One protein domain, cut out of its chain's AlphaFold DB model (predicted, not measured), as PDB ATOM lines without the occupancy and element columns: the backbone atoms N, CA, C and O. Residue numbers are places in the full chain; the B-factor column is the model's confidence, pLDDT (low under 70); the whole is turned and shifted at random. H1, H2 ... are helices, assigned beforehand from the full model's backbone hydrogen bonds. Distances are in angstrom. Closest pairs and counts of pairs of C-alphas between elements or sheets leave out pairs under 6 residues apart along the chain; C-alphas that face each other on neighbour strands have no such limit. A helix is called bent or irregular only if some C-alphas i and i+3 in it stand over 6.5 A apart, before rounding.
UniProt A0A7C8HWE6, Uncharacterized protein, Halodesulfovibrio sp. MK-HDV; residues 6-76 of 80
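This is residues 6 to 76 of the 80 residues of an uncharacterized protein of Halodesulfovibrio sp. MK-HDV (UniProt A0A7C8HWE6). A long helix, H1, sticks out as an arm with residues 6 to 26 and makes a corner with H2; beyond it the chain folds back through H3 into H4, with H2 and H4 as the two sides of a wide, open U. The printed part has 71 residues with four named helices, H1 to H4 in order, and no named strand: all helix. It is only just extended, close to loose, with a radius of gyration of the C-alphas of 16.7 A, and spans 50 by 29 by 27 A.

Find C-alpha 6 at (35.690, 7.180, 6.486); from there H1, residues 6 to 33, runs 37.8 A, with a kink of 28 degrees near residue 27. H2 is residues 35 to 46, 16.3 A. H3, residues 54 to 58, 9.6 A, is irregular: C-alphas 54 and 57 are 7.1 A apart. H4, residues 60 to 74, runs 21.5 A to C-alpha 74 at (16.251, -31.295, 0.369).

Look at Leu 31 and Asn 38, whose C-alphas, 4.9 A apart, are the closest of H1 and H2; these helices touch only at the corner, about perpendicular at 84 degrees. H3 and H4 are close but not clearly touching, their closest C-alphas those of Trp 56 and Thr 62, 6.6 A. H4 is apart from H1 and H2. In H2 and H4 every O i to N i+4 pair is within hydrogen-bond range, in H1 21 of 24, in H3 0 of 1, with 0 of 2 O i to N i+3 pairs.

The farthest C-alphas, of Ala 6 and Glu 60, are 50.3 A apart. The printed part has no cut and no long link. Residues 54 to 58 have pLDDT under 70.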
ATOM      1  N   ALA A   6      36.888   7.026   7.309       86.38
ATOM      2  CA  ALA A   6      35.690   7.180   6.486       86.38
ATOM      3  C   ALA A   6      35.242   5.857   5.842       86.38
ATOM      4  O   ALA A   6      34.056   5.538   5.853       86.38
ATOM      5  N   LYS A   7      36.178   5.024   5.357       89.62
ATOM      6  CA  LYS A   7      35.839   3.697   4.804       89.62
ATOM      7  C   LYS A   7      35.274   2.756   5.869       89.62
ATOM      8  O   LYS A   7      34.392   1.959   5.570       89.62
ATOM      9  N   ARG A   8      35.764   2.848   7.112       90.06
ATOM     10  CA  ARG A   8      35.264   2.029   8.231       90.06
ATOM     11  C   ARG A   8      33.840   2.425   8.610       90.06
ATOM     12  O   ARG A   8      32.993   1.551   8.743       90.06
ATOM     13  N   PHE A   9      33.576   3.727   8.717       95.44
ATOM     14  CA  PHE A   9      32.232   4.236   8.986       95.44
ATOM     15  C   PHE A   9      31.251   3.904   7.867       95.44
ATOM     16  O   PHE A   9      30.149   3.453   8.155       95.44
ATOM     17  N   LEU A  10      31.660   4.041   6.605       95.62
ATOM     18  CA  LEU A  10      30.810   3.678   5.473       95.62
ATOM     19  C   LEU A  10      30.481   2.179   5.465       95.62
ATOM     20  O   LEU A  10      29.337   1.803   5.238       95.62
ATOM     21  N   SER A  11      31.461   1.320   5.764       94.31
ATOM     22  CA  SER A  11      31.232  -0.125   5.883       94.31
ATOM     23  C   SER A  11      30.268  -0.463   7.020       94.31
ATOM     24  O   SER A  11      29.420  -1.334   6.854       94.31
ATOM     25  N   PHE A  12      30.389   0.215   8.163       96.19
ATOM     26  CA  PHE A  12      29.486   0.024   9.294       96.19
ATOM     27  C   PHE A  12      28.066   0.494   8.961       96.19
ATOM     28  O   PHE A  12      27.116  -0.269   9.109       96.19
ATOM     29  N   ALA A  13      27.932   1.715   8.437       97.31
ATOM     30  CA  ALA A  13      26.651   2.281   8.030       97.31
ATOM     31  C   ALA A  13      25.964   1.424   6.957       97.31
ATOM     32  O   ALA A  13      24.763   1.206   7.039       97.31
ATOM     33  N   SER A  14      26.725   0.881   6.001       97.31
ATOM     34  CA  SER A  14      26.206  -0.050   4.995       97.31
ATOM     35  C   SER A  14      25.653  -1.331   5.629       97.31
ATOM     36  O   SER A  14      24.543  -1.742   5.308       97.31
ATOM     37  N   GLY A  15      26.368  -1.927   6.590       97.38
ATOM     38  CA  GLY A  15      25.877  -3.105   7.310       97.38
ATOM     39  C   GLY A  15      24.574  -2.832   8.065       97.38
ATOM     40  O   GLY A  15      23.609  -3.583   7.929       97.38
ATOM     41  N   VAL A  16      24.515  -1.717   8.799       97.94
ATOM     42  CA  VAL A  16      23.292  -1.281   9.495       97.94
ATOM     43  C   VAL A  16      22.158  -1.035   8.499       97.94
ATOM     44  O   VAL A  16      21.031  -1.463   8.735       97.94
ATOM     45  N   PHE A  17      22.452  -0.392   7.370       98.12
ATOM     46  CA  PHE A  17      21.470  -0.105   6.333       98.12
ATOM     47  C   PHE A  17      20.904  -1.379   5.694       98.12
ATOM     48  O   PHE A  17      19.702  -1.455   5.468       98.12
ATOM     49  N   ILE A  18      21.733  -2.398   5.454       97.88
ATOM     50  CA  ILE A  18      21.275  -3.694   4.929       97.88
ATOM     51  C   ILE A  18      20.321  -4.371   5.918       97.88
ATOM     52  O   ILE A  18      19.256  -4.836   5.512       97.88
ATOM     53  N   ILE A  19      20.666  -4.391   7.209       97.19
ATOM     54  CA  ILE A  19      19.797  -4.958   8.254       97.19
ATOM     55  C   ILE A  19      18.478  -4.185   8.317       97.19
ATOM     56  O   ILE A  19      17.405  -4.785   8.312       97.19
ATOM     57  N   TRP A  20      18.547  -2.853   8.312       97.75
ATOM     58  CA  TRP A  20      17.366  -1.994   8.298       97.75
ATOM     59  C   TRP A  20      16.471  -2.283   7.086       97.75
ATOM     60  O   TRP A  20      15.265  -2.476   7.234       97.75
ATOM     61  N   LEU A  21      17.057  -2.389   5.893       98.06
ATOM     62  CA  LEU A  21      16.326  -2.670   4.661       98.06
ATOM     63  C   LEU A  21      15.659  -4.052   4.713       98.06
ATOM     64  O   LEU A  21      14.508  -4.201   4.304       98.06
ATOM     65  N   PHE A  22      16.334  -5.049   5.282       95.56
ATOM     66  CA  PHE A  22      15.751  -6.369   5.489       95.56
ATOM     67  C   PHE A  22      14.549  -6.333   6.447       95.56
ATOM     68  O   PHE A  22      13.484  -6.866   6.121       95.56
ATOM     69  N   MET A  23      14.688  -5.665   7.594       93.62
ATOM     70  CA  MET A  23      13.645  -5.615   8.624       93.62
ATOM     71  C   MET A  23      12.424  -4.792   8.200       93.62
ATOM     72  O   MET A  23      11.293  -5.227   8.396       93.62
ATOM     73  N   PHE A  24      12.637  -3.616   7.608       95.44
ATOM     74  CA  PHE A  24      11.566  -2.633   7.413       95.44
ATOM     75  C   PHE A  24      11.067  -2.517   5.971       95.44
ATOM     76  O   PHE A  24      10.017  -1.919   5.749       95.44
ATOM     77  N   VAL A  25      11.778  -3.082   4.991       96.25
ATOM     78  CA  VAL A  25      11.374  -3.020   3.575       96.25
ATOM     79  C   VAL A  25      11.112  -4.412   3.016       96.25
ATOM     80  O   VAL A  25      10.009  -4.677   2.540       96.25
ATOM     81  N   LEU A  26      12.089  -5.320   3.093       95.00
ATOM     82  CA  LEU A  26      11.963  -6.647   2.477       95.00
ATOM     83  C   LEU A  26      10.960  -7.536   3.214       95.00
ATOM     84  O   LEU A  26      10.111  -8.142   2.565       95.00
ATOM     85  N   SER A  27      11.003  -7.574   4.546       90.06
ATOM     86  CA  SER A  27      10.068  -8.374   5.354       90.06
ATOM     87  C   SER A  27       8.589  -8.015   5.108       90.06
ATOM     88  O   SER A  27       7.815  -8.909   4.756       90.06
ATOM     89  N   PRO A  28       8.154  -6.739   5.181       92.81
ATOM     90  CA  PRO A  28       6.766  -6.395   4.860       92.81
ATOM     91  C   PRO A  28       6.426  -6.580   3.376       92.81
ATOM     92  O   PRO A  28       5.272  -6.848   3.044       92.81
ATOM     93  N   MET A  29       7.397  -6.457   2.464       95.12
ATOM     94  CA  MET A  29       7.171  -6.751   1.045       95.12
ATOM     95  C   MET A  29       6.891  -8.242   0.820       95.12
ATOM     96  O   MET A  29       5.972  -8.569   0.069       95.12
ATOM     97  N   LEU A  30       7.621  -9.123   1.509       92.38
ATOM     98  CA  LEU A  30       7.400 -10.571   1.522       92.38
ATOM     99  C   LEU A  30       5.977 -10.914   1.973       92.38
ATOM    100  O   LEU A  30       5.269 -11.607   1.252       92.38
ATOM    101  N   LEU A  31       5.518 -10.347   3.093       92.19
ATOM    102  CA  LEU A  31       4.160 -10.576   3.612       92.19
ATOM    103  C   LEU A  31       3.043 -10.104   2.669       92.19
ATOM    104  O   LEU A  31       1.925 -10.612   2.746       92.19
ATOM    105  N   LYS A  32       3.324  -9.124   1.803       92.62
ATOM    106  CA  LYS A  32       2.355  -8.589   0.832       92.62
ATOM    107  C   LYS A  32       2.286  -9.381  -0.470       92.62
ATOM    108  O   LYS A  32       1.232  -9.393  -1.093       92.62
ATOM    109  N   HIS A  33       3.393  -9.978  -0.908       94.12
ATOM    110  CA  HIS A  33       3.494 -10.577  -2.247       94.12
ATOM    111  C   HIS A  33       3.639 -12.098  -2.235       94.12
ATOM    112  O   HIS A  33       3.468 -12.727  -3.276       94.12
ATOM    113  N   VAL A  34       3.964 -12.698  -1.089       93.19
ATOM    114  CA  VAL A  34       4.147 -14.144  -0.957       93.19
ATOM    115  C   VAL A  34       3.052 -14.695  -0.054       93.19
ATOM    116  O   VAL A  34       3.082 -14.514   1.162       93.19
ATOM    117  N   GLU A  35       2.091 -15.391  -0.661       92.56
ATOM    118  CA  GLU A  35       0.925 -15.952   0.034       92.56
ATOM    119  C   GLU A  35       1.333 -16.862   1.197       92.56
ATOM    120  O   GLU A  35       0.833 -16.701   2.303       92.56
ATOM    121  N   SER A  36       2.314 -17.749   1.004       87.44
ATOM    122  CA  SER A  36       2.780 -18.647   2.069       87.44
ATOM    123  C   SER A  36       3.359 -17.906   3.279       87.44
ATOM    124  O   SER A  36       3.166 -18.347   4.412       87.44
ATOM    125  N   ALA A  37       4.022 -16.766   3.064       88.94
ATOM    126  CA  ALA A  37       4.528 -15.929   4.150       88.94
ATOM    127  C   ALA A  37       3.377 -15.256   4.914       88.94
ATOM    128  O   ALA A  37       3.408 -15.195   6.143       88.94
ATOM    129  N   ASN A  38       2.347 -14.794   4.200       93.44
ATOM    130  CA  ASN A  38       1.146 -14.217   4.801       93.44
ATOM    131  C   ASN A  38       0.348 -15.253   5.613       93.44
ATOM    132  O   ASN A  38      -0.034 -14.981   6.752       93.44
ATOM    133  N   THR A  39       0.165 -16.456   5.062       92.25
ATOM    134  CA  THR A  39      -0.497 -17.581   5.735       92.25
ATOM    135  C   THR A  39       0.216 -17.941   7.034       92.25
ATOM    136  O   THR A  39      -0.432 -18.080   8.071       92.25
ATOM    137  N   LEU A  40       1.551 -18.032   7.009       87.94
ATOM    138  CA  LEU A  40       2.344 -18.305   8.207       87.94
ATOM    139  C   LEU A  40       2.191 -17.197   9.260       87.94
ATOM    140  O   LEU A  40       1.949 -17.499  10.424       87.94
ATOM    141  N   ALA A  41       2.306 -15.927   8.862       90.25
ATOM    142  CA  ALA A  41       2.169 -14.798   9.784       90.25
ATOM    143  C   ALA A  41       0.778 -14.753  10.436       90.25
ATOM    144  O   ALA A  41       0.670 -14.606  11.651       90.25
ATOM    145  N   THR A  42      -0.274 -14.973   9.644       93.12
ATOM    146  CA  THR A  42      -1.659 -15.026  10.133       93.12
ATOM    147  C   THR A  42      -1.852 -16.170  11.129       93.12
ATOM    148  O   THR A  42      -2.480 -15.983  12.167       93.12
ATOM    149  N   PHE A  43      -1.283 -17.347  10.852       89.50
ATOM    150  CA  PHE A  43      -1.352 -18.486  11.767       89.50
ATOM    151  C   PHE A  43      -0.650 -18.198  13.101       89.50
ATOM    152  O   PHE A  43      -1.186 -18.536  14.156       89.50
ATOM    153  N   ILE A  44       0.521 -17.554  13.066       89.00
ATOM    154  CA  ILE A  44       1.266 -17.151  14.267       89.00
ATOM    155  C   ILE A  44       0.422 -16.211  15.134       89.00
ATOM    156  O   ILE A  44       0.288 -16.454  16.333       89.00
ATOM    157  N   GLU A  45      -0.180 -15.182  14.531       91.19
ATOM    158  CA  GLU A  45      -1.034 -14.222  15.242       91.19
ATOM    159  C   GLU A  45      -2.296 -14.878  15.817       91.19
ATOM    160  O   GLU A  45      -2.636 -14.651  16.976       91.19
ATOM    161  N   GLN A  46      -2.978 -15.724  15.040       94.00
ATOM    162  CA  GLN A  46      -4.222 -16.377  15.469       94.00
ATOM    163  C   GLN A  46      -4.036 -17.344  16.642       94.00
ATOM    164  O   GLN A  46      -4.974 -17.555  17.407       94.00
ATOM    165  N   ASN A  47      -2.851 -17.939  16.771       88.38
ATOM    166  CA  ASN A  47      -2.557 -18.944  17.791       88.38
ATOM    167  C   ASN A  47      -1.696 -18.397  18.942       88.38
ATOM    168  O   ASN A  47      -1.219 -19.188  19.752       88.38
ATOM    169  N   ASP A  48      -1.485 -17.076  19.010       88.12
ATOM    170  CA  ASP A  48      -0.646 -16.412  20.022       88.12
ATOM    171  C   ASP A  48       0.758 -17.044  20.141       88.12
ATOM    172  O   ASP A  48       1.312 -17.269  21.222       88.12
ATOM    173  N   ILE A  49       1.347 -17.395  18.992       84.06
ATOM    174  CA  ILE A  49       2.649 -18.056  18.946       84.06
ATOM    175  C   ILE A  49       3.745 -17.002  19.098       84.06
ATOM    176  O   ILE A  49       3.954 -16.151  18.234       84.06
ATOM    177  N   ASN A  50       4.538 -17.104  20.163       84.06
ATOM    178  CA  ASN A  50       5.737 -16.286  20.315       84.06
ATOM    179  C   ASN A  50       6.859 -16.780  19.386       84.06
ATOM    180  O   ASN A  50       7.748 -17.500  19.825       84.06
ATOM    181  N   ALA A  51       6.869 -16.384  18.116       80.44
ATOM    182  CA  ALA A  51       7.874 -16.836  17.143       80.44
ATOM    183  C   ALA A  51       9.345 -16.521  17.521       80.44
ATOM    184  O   ALA A  51      10.261 -17.089  16.932       80.44
ATOM    185  N   GLY A  52       9.585 -15.631  18.494       78.56
ATOM    186  CA  GLY A  52      10.919 -15.297  19.006       78.56
ATOM    187  C   GLY A  52      11.339 -16.064  20.264       78.56
ATOM    188  O   GLY A  52      12.435 -15.832  20.778       78.56
ATOM    189  N   ALA A  53      10.488 -16.941  20.800       78.94
ATOM    190  CA  ALA A  53      10.807 -17.683  22.011       78.94
ATOM    191  C   ALA A  53      11.898 -18.741  21.773       78.94
ATOM    192  O   ALA A  53      11.865 -19.516  20.825       78.94
ATOM    193  N   ILE A  54      12.870 -18.793  22.684       68.81
ATOM    194  CA  ILE A  54      14.013 -19.714  22.596       68.81
ATOM    195  C   ILE A  54      13.634 -21.133  23.072       68.81
ATOM    196  O   ILE A  54      14.298 -22.096  22.719       68.81
ATOM    197  N   TYR A  55      12.540 -21.283  23.829       69.88
ATOM    198  CA  TYR A  55      12.101 -22.561  24.416       69.88
ATOM    199  C   TYR A  55      11.355 -23.492  23.442       69.88
ATOM    200  O   TYR A  55      10.896 -24.559  23.841       69.88
ATOM    201  N   TRP A  56      11.208 -23.109  22.171       67.00
ATOM    202  CA  TRP A  56      10.491 -23.910  21.175       67.00
ATOM    203  C   TRP A  56      11.231 -25.177  20.737       67.00
ATOM    204  O   TRP A  56      10.628 -26.013  20.077       67.00
ATOM    205  N   THR A  57      12.504 -25.355  21.094       65.00
ATOM    206  CA  THR A  57      13.313 -26.507  20.657       65.00
ATOM    207  C   THR A  57      12.871 -27.846  21.243       65.00
ATOM    208  O   THR A  57      13.196 -28.879  20.667       65.00
ATOM    209  N   ASP A  58      12.112 -27.835  22.342       66.69
ATOM    210  CA  ASP A  58      11.758 -29.049  23.092       66.69
ATOM    211  C   ASP A  58      10.264 -29.409  22.981       66.69
ATOM    212  O   ASP A  58       9.766 -30.270  23.706       66.69
ATOM    213  N   VAL A  59       9.523 -28.737  22.094       72.94
ATOM    214  CA  VAL A  59       8.090 -28.985  21.887       72.94
ATOM    215  C   VAL A  59       7.907 -29.869  20.658       72.94
ATOM    216  O   VAL A  59       8.402 -29.549  19.590       72.94
ATOM    217  N   GLU A  60       7.144 -30.956  20.773       71.06
ATOM    218  CA  GLU A  60       6.941 -31.941  19.694       71.06
ATOM    219  C   GLU A  60       6.527 -31.308  18.349       71.06
ATOM    220  O   GLU A  60       7.023 -31.691  17.292       71.06
ATOM    221  N   ILE A  61       5.714 -30.246  18.391       70.12
ATOM    222  CA  ILE A  61       5.267 -29.510  17.200       70.12
ATOM    223  C   ILE A  61       6.416 -28.909  16.375       70.12
ATOM    224  O   ILE A  61       6.290 -28.746  15.160       70.12
ATOM    225  N   THR A  62       7.545 -28.571  17.001       76.75
ATOM    226  CA  THR A  62       8.689 -27.992  16.290       76.75
ATOM    227  C   THR A  62       9.583 -29.049  15.666       76.75
ATOM    228  O   THR A  62      10.198 -28.761  14.641       76.75
ATOM    229  N   ALA A  63       9.581 -30.278  16.190       77.31
ATOM    230  CA  ALA A  63      10.263 -31.409  15.567       77.31
ATOM    231  C   ALA A  63       9.628 -31.752  14.207       77.31
ATOM    232  O   ALA A  63      10.337 -31.884  13.205       77.31
ATOM    233  N   ASP A  64       8.295 -31.806  14.143       80.12
ATOM    234  CA  ASP A  64       7.563 -32.035  12.891       80.12
ATOM    235  C   ASP A  64       7.756 -30.885  11.894       80.12
ATOM    236  O   ASP A  64       8.011 -31.108  10.704       80.12
ATOM    237  N   ALA A  65       7.703 -29.639  12.377       79.06
ATOM    238  CA  ALA A  65       7.965 -28.464  11.551       79.06
ATOM    239  C   ALA A  65       9.399 -28.465  10.989       79.06
ATOM    240  O   ALA A  65       9.606 -28.161   9.811       79.06
ATOM    241  N   GLU A  66      10.392 -28.851  11.796       81.00
ATOM    242  CA  GLU A  66      11.786 -28.958  11.366       81.00
ATOM    243  C   GLU A  66      11.975 -30.051  10.306       81.00
ATOM    244  O   GLU A  66      12.645 -29.820   9.292       81.00
ATOM    245  N   LEU A  67      11.358 -31.224  10.485       84.12
ATOM    246  CA  LEU A  67      11.377 -32.300   9.490       84.12
ATOM    247  C   LEU A  67      10.763 -31.852   8.156       84.12
ATOM    248  O   LEU A  67      11.330 -32.126   7.089       84.12
ATOM    249  N   GLY A  68       9.649 -31.117   8.195       83.69
ATOM    250  CA  GLY A  68       9.018 -30.541   7.004       83.69
ATOM    251  C   GLY A  68       9.888 -29.481   6.318       83.69
ATOM    252  O   GLY A  68      10.051 -29.498   5.092       83.69
ATOM    253  N   ALA A  69      10.519 -28.595   7.095       81.62
ATOM    254  CA  ALA A  69      11.422 -27.567   6.577       81.62
ATOM    255  C   ALA A  69      12.663 -28.183   5.909       81.62
ATOM    256  O   ALA A  69      13.007 -27.830   4.776       81.62
ATOM    257  N   ARG A  70      13.294 -29.169   6.561       84.38
ATOM    258  CA  ARG A  70      14.429 -29.929   6.007       84.38
ATOM    259  C   ARG A  70      14.048 -30.639   4.713       84.38
ATOM    260  O   ARG A  70      14.806 -30.591   3.741       84.38
ATOM    261  N   SER A  71      12.871 -31.256   4.681       87.12
ATOM    262  CA  SER A  71      12.357 -31.933   3.488       87.12
ATOM    263  C   SER A  71      12.133 -30.955   2.333       87.12
ATOM    264  O   SER A  71      12.522 -31.252   1.209       87.12
ATOM    265  N   THR A  72      11.610 -29.757   2.605       82.75
ATOM    266  CA  THR A  72      11.391 -28.711   1.586       82.75
ATOM    267  C   THR A  72      12.696 -28.254   0.928       82.75
ATOM    268  O   THR A  72      12.747 -28.072  -0.288       82.75
ATOM    269  N   VAL A  73      13.773 -28.101   1.707       82.75
ATOM    270  CA  VAL A  73      15.096 -27.714   1.181       82.75
ATOM    271  C   VAL A  73      15.768 -28.872   0.440       82.75
ATOM    272  O   VAL A  73      16.388 -28.670  -0.603       82.75
ATOM    273  N   THR A  74      15.640 -30.093   0.962       86.88
ATOM    274  CA  THR A  74      16.251 -31.295   0.369       86.88
ATOM    275  C   THR A  74      15.575 -31.676  -0.948       86.88
ATOM    276  O   THR A  74      16.238 -32.067  -1.909       86.88
ATOM    277  N   TYR A  75      14.254 -31.527  -1.008       85.75
ATOM    278  CA  TYR A  75      13.414 -31.908  -2.137       85.75
ATOM    279  C   TYR A  75      12.700 -30.684  -2.706       85.75
ATOM    280  O   TYR A  75      11.471 -30.634  -2.759       85.75
ATOM    281  N   LEU A  76      13.480 -29.690  -3.146       83.06
ATOM    282  CA  LEU A  76      12.923 -28.518  -3.817       83.06
ATOM    283  C   LEU A  76      12.014 -28.951  -4.979       83.06
ATOM    284  O   LEU A  76      12.391 -29.849  -5.746       83.06
TER     285      LEU A  76